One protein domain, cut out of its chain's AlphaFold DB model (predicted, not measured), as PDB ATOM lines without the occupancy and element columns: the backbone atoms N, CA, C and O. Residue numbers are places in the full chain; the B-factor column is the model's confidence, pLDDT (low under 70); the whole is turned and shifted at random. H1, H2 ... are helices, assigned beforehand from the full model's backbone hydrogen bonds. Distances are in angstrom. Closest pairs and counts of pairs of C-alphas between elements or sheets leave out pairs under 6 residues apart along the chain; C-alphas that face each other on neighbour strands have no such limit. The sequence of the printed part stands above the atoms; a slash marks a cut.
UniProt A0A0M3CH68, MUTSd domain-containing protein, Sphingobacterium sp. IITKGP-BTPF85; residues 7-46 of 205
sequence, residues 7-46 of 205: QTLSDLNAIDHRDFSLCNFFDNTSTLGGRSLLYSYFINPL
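This is residues 7 to 46 of the 205 residues of the protein "MUTSd domain-containing protein" of Sphingobacterium sp. IITKGP-BTPF85 (UniProt A0A0M3CH68). One longer helix, H3, runs along one side of a small flat piece, and the chain before it lies along the other side: the short helix H2 sits near the later part of H3, and the short helix H1 lies beyond the end at which H3 finishes. The link of residues 27 to 31 leads away from H2, and H3 then folds back; residues 16 to 20 loop out on the side of H2 away from H3, and residues 44 to 46 lead off on the other side. The printed part has 40 residues with three named helices, in the order H1, H2, H3, and no named strand; its class is all helix. It is compact, with a radius of gyration of the C-alphas of 9.9 A, and spans 28 by 24 by 12 A.

Find C-alpha 32 at (97.776, 76.901, 116.559); from there H3, residues 32 to 43, runs 16.7 A to C-alpha 43 at (108.360, 68.210, 107.087). Look next at H2, residues 22 to 26, 6.3 A long. H1, residues 7 to 11, is 6.1 A long and begins at C-alpha 7, at (116.364, 72.249, 99.058).

Start at H3: with residues 38 to 42 alone it only just touches H2, with 3 pairs of C-alphas within 8 A. The closest C-alphas, those of Cys 23 and Tyr 39, are 6.4 A apart. H1 and H3 are close but not clearly touching; their closest C-alphas, those of Leu 9 and Ile 43, are 7.8 A apart. H1 and H2 are apart. Every O i to N i+4 pair is within hydrogen-bond range in H1 and H2, and 7 of 8 are in H3.

Look at Gln 7 and Ser 30 for the two C-alphas farthest apart, 29.5 A. The printed part has no cut. The link from H2 to H3 is tight and that from H1 to H2 is short. The mean pLDDT of the printed part is 88.0; residues 17 to 19 are under 70.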
ATOM      1  N   GLN A   7     116.448  71.810 100.448       88.75
ATOM      2  CA  GLN A   7     116.364  72.249  99.058       88.75
ATOM      3  C   GLN A   7     115.036  71.785  98.466       88.75
ATOM      4  O   GLN A   7     114.262  72.614  98.007       88.75
ATOM      5  N   THR A   8     114.703  70.501  98.617       89.56
ATOM      6  CA  THR A   8     113.426  69.956  98.133       89.56
ATOM      7  C   THR A   8     112.211  70.649  98.771       89.56
ATOM      8  O   THR A   8     111.250  70.969  98.075       89.56
ATOM      9  N   LEU A   9     112.236  70.941 100.082       87.94
ATOM     10  CA  LEU A   9     111.152  71.692 100.744       87.94
ATOM     11  C   LEU A   9     110.983  73.110 100.179       87.94
ATOM     12  O   LEU A   9     109.853  73.592 100.067       87.94
ATOM     13  N   SER A  10     112.095  73.771  99.849       87.25
ATOM     14  CA  SER A  10     112.099  75.099  99.238       87.25
ATOM     15  C   SER A  10     111.595  75.053  97.796       87.25
ATOM     16  O   SER A  10     110.757  75.869  97.426       87.25
ATOM     17  N   ASP A  11     112.062  74.088  97.003       90.38
ATOM     18  CA  ASP A  11     111.690  73.924  95.593       90.38
ATOM     19  C   ASP A  11     110.191  73.634  95.434       90.38
ATOM     20  O   ASP A  11     109.548  74.139  94.517       90.38
ATOM     21  N   LEU A  12     109.610  72.871  96.367       89.44
ATOM     22  CA  LEU A  12     108.171  72.601  96.419       89.44
ATOM     23  C   LEU A  12     107.346  73.744  97.027       89.44
ATOM     24  O   LEU A  12     106.125  73.622  97.114       89.44
ATOM     25  N   ASN A  13     107.988  74.814  97.504       89.50
ATOM     26  CA  ASN A  13     107.359  75.855  98.312       89.50
ATOM     27  C   ASN A  13     106.471  75.260  99.428       89.50
ATOM     28  O   ASN A  13     105.324  75.659  99.635       89.50
ATOM     29  N   ALA A  14     106.964  74.227 100.120       87.06
ATOM     30  CA  ALA A  14     106.125  73.433 101.015       87.06
ATOM     31  C   ALA A  14     105.714  74.211 102.278       87.06
ATOM     32  O   ALA A  14     104.595  74.050 102.764       87.06
ATOM     33  N   ILE A  15     106.615  75.054 102.795       84.56
ATOM     34  CA  ILE A  15     106.528  75.654 104.138       84.56
ATOM     35  C   ILE A  15     106.904  77.147 104.202       84.56
ATOM     36  O   ILE A  15     106.986  77.690 105.302       84.56
ATOM     37  N   ASP A  16     107.148  77.827 103.073       78.06
ATOM     38  CA  ASP A  16     107.539  79.247 103.100       78.06
ATOM     39  C   ASP A  16     106.426  80.120 103.718       78.06
ATOM     40  O   ASP A  16     105.226  79.930 103.481       78.06
ATOM     41  N   HIS A  17     106.843  81.084 104.536       65.19
ATOM     42  CA  HIS A  17     105.985  82.013 105.264       65.19
ATOM     43  C   HIS A  17     105.632  83.270 104.452       65.19
ATOM     44  O   HIS A  17     104.834  84.074 104.921       65.19
ATOM     45  N   ARG A  18     106.220  83.456 103.261       64.31
ATOM     46  CA  ARG A  18     106.113  84.675 102.430       64.31
ATOM     47  C   ARG A  18     104.961  84.679 101.406       64.31
ATOM     48  O   ARG A  18     104.944  85.542 100.539       64.31
ATOM     49  N   ASP A  19     104.003  83.766 101.573       67.00
ATOM     50  CA  ASP A  19     102.744  83.563 100.824       67.00
ATOM     51  C   ASP A  19     102.766  82.569  99.637       67.00
ATOM     52  O   ASP A  19     103.742  82.436  98.902       67.00
ATOM     53  N   PHE A  20     101.648  81.834  99.497       76.50
ATOM     54  CA  PHE A  20     101.368  80.717  98.563       76.50
ATOM     55  C   PHE A  20     102.108  79.385  98.780       76.50
ATOM     56  O   PHE A  20     102.230  78.592  97.845       76.50
ATOM     57  N   SER A  21     102.572  79.088  99.996       89.12
ATOM     58  CA  SER A  21     103.103  77.750 100.288       89.12
ATOM     59  C   SER A  21     102.016  76.675 100.302       89.12
ATOM     60  O   SER A  21     100.849  76.950 100.606       89.12
ATOM     61  N   LEU A  22     102.403  75.425 100.023       90.44
ATOM     62  CA  LEU A  22     101.488  74.279 100.092       90.44
ATOM     63  C   LEU A  22     100.852  74.169 101.482       90.44
ATOM     64  O   LEU A  22      99.641  73.993 101.589       90.44
ATOM     65  N   CYS A  23     101.638  74.338 102.550       90.88
ATOM     66  CA  CYS A  23     101.104  74.315 103.907       90.88
ATOM     67  C   CYS A  23     100.017  75.381 104.116       90.88
ATOM     68  O   CYS A  23      98.982  75.056 104.688       90.88
ATOM     69  N   ASN A  24     100.212  76.618 103.642       89.88
ATOM     70  CA  ASN A  24      99.199  77.672 103.763       89.88
ATOM     71  C   ASN A  24      97.956  77.389 102.904       89.88
ATOM     72  O   ASN A  24      96.854  77.727 103.320       89.88
ATOM     73  N   PHE A  25      98.112  76.756 101.737       91.12
ATOM     74  CA  PHE A  25      96.986  76.357 100.888       91.12
ATOM     75  C   PHE A  25      96.092  75.300 101.557       91.12
ATOM     76  O   PHE A  25      94.870  75.369 101.454       91.12
ATOM     77  N   PHE A  26      96.691  74.334 102.258       91.75
ATOM     78  CA  PHE A  26      95.953  73.265 102.942       91.75
ATOM     79  C   PHE A  26      95.515  73.619 104.375       91.75
ATOM     80  O   PHE A  26      94.716  72.883 104.961       91.75
ATOM     81  N   ASP A  27      96.007  74.716 104.954       91.56
ATOM     82  CA  ASP A  27      95.704  75.102 106.335       91.56
ATOM     83  C   ASP A  27      94.269  75.616 106.499       91.56
ATOM     84  O   ASP A  27      93.969  76.794 106.318       91.56
ATOM     85  N   ASN A  28      93.390  74.708 106.920       90.31
ATOM     86  CA  ASN A  28      92.039  75.003 107.400       90.31
ATOM     87  C   ASN A  28      91.907  74.717 108.905       90.31
ATOM     88  O   ASN A  28      90.836  74.364 109.396       90.31
ATOM     89  N   THR A  29      93.012  74.789 109.649       91.62
ATOM     90  CA  THR A  29      93.015  74.448 111.072       91.62
ATOM     91  C   THR A  29      92.466  75.590 111.930       91.62
ATOM     92  O   THR A  29      92.699  76.773 111.676       91.62
ATOM     93  N   SER A  30      91.739  75.235 112.992       91.50
ATOM     94  CA  SER A  30      91.137  76.216 113.909       91.50
ATOM     95  C   SER A  30      92.025  76.566 115.109       91.50
ATOM     96  O   SER A  30      91.692  77.483 115.858       91.50
ATOM     97  N   THR A  31      93.146  75.861 115.303       92.81
ATOM     98  CA  THR A  31      94.044  76.019 116.460       92.81
ATOM     99  C   THR A  31      95.507  76.102 116.033       92.81
ATOM    100  O   THR A  31      95.912  75.529 115.021       92.81
ATOM    101  N   LEU A  32      96.336  76.789 116.828       89.88
ATOM    102  CA  LEU A  32      97.776  76.901 116.559       89.88
ATOM    103  C   LEU A  32      98.497  75.550 116.650       89.88
ATOM    104  O   LEU A  32      99.398  75.276 115.852       89.88
ATOM    105  N   GLY A  33      98.100  74.685 117.588       92.19
ATOM    106  CA  GLY A  33      98.637  73.327 117.669       92.19
ATOM    107  C   GLY A  33      98.191  72.467 116.486       92.19
ATOM    108  O   GLY A  33      98.988  71.678 115.984       92.19
ATOM    109  N   GLY A  34      96.972  72.671 115.972       92.81
ATOM    110  CA  GLY A  34      96.497  72.060 114.730       92.81
ATOM    111  C   GLY A  34      97.360  72.461 113.535       92.81
ATOM    112  O   GLY A  34      97.855  71.591 112.818       92.81
ATOM    113  N   ARG A  35      97.632  73.762 113.377       92.12
ATOM    114  CA  ARG A  35      98.536  74.276 112.338       92.12
ATOM    115  C   ARG A  35      99.946  73.708 112.472       92.12
ATOM    116  O   ARG A  35     100.547  73.305 111.482       92.12
ATOM    117  N   SER A  36     100.463  73.632 113.697       92.38
ATOM    118  CA  SER A  36     101.787  73.059 113.979       92.38
ATOM    119  C   SER A  36     101.852  71.568 113.629       92.38
ATOM    120  O   SER A  36     102.846  71.098 113.074       92.38
ATOM    121  N   LEU A  37     100.779  70.818 113.900       92.75
ATOM    122  CA  LEU A  37     100.658  69.416 113.510       92.75
ATOM    123  C   LEU A  37     100.600  69.263 111.984       92.75
ATOM    124  O   LEU A  37     101.326  68.431 111.441       92.75
ATOM    125  N   LEU A  38      99.811  70.087 111.289       93.56
ATOM    126  CA  LEU A  38      99.764  70.099 109.824       93.56
ATOM    127  C   LEU A  38     101.147  70.386 109.229       93.56
ATOM    128  O   LEU A  38     101.617  69.649 108.368       93.56
ATOM    129  N   TYR A  39     101.838  71.398 109.750       92.25
ATOM    130  CA  TYR A  39     103.201  71.741 109.354       92.25
ATOM    131  C   TYR A  39     104.166  70.555 109.526       92.25
ATOM    132  O   TYR A  39     104.984  70.266 108.649       92.25
ATOM    133  N   SER A  40     104.021  69.792 110.617       92.00
ATOM    134  CA  SER A  40     104.823  68.589 110.851       92.00
ATOM    135  C   SER A  40     104.614  67.500 109.790       92.00
ATOM    136  O   SER A  40     105.554  66.753 109.516       92.00
ATOM    137  N   TYR A  41     103.433  67.427 109.160       91.81
ATOM    138  CA  TYR A  41     103.149  66.459 108.095       91.81
ATOM    139  C   TYR A  41     103.891  66.779 106.796       91.81
ATOM    140  O   TYR A  41     104.279  65.850 106.093       91.81
ATOM    141  N   PHE A  42     104.135  68.061 106.503       89.88
ATOM    142  CA  PHE A  42     104.938  68.476 105.347       89.88
ATOM    143  C   PHE A  42     106.431  68.216 105.557       89.88
ATOM    144  O   PHE A  42     107.120  67.809 104.627       89.88
ATOM    145  N   ILE A  43     106.936  68.421 106.777       90.06
ATOM    146  CA  ILE A  43     108.360  68.210 107.087       90.06
ATOM    147  C   ILE A  43     108.690  66.724 107.243       90.06
ATOM    148  O   ILE A  43     109.760  66.276 106.834       90.06
ATOM    149  N   ASN A  44     107.777  65.957 107.839       90.25
ATOM    150  CA  ASN A  44     107.970  64.546 108.151       90.25
ATOM    151  C   ASN A  44     106.810  63.722 107.574       90.25
ATOM    152  O   ASN A  44     105.963  63.232 108.335       90.25
ATOM    153  N   PRO A  45     106.735  63.570 106.239       90.88
ATOM    154  CA  PRO A  45     105.711  62.739 105.631       90.88
ATOM    155  C   PRO A  45     105.863  61.287 106.090       90.88
ATOM    156  O   PRO A  45     106.961  60.786 106.356       90.88
ATOM    157  N   LEU A  46     104.730  60.597 106.171       92.56
ATOM    158  CA  LEU A  46     104.720  59.175 106.476       92.56
ATOM    159  C   LEU A  46     105.348  58.371 105.337       92.56
ATOM    160  O   LEU A  46     105.242  58.722 104.167       92.56
TER     161      LEU A  46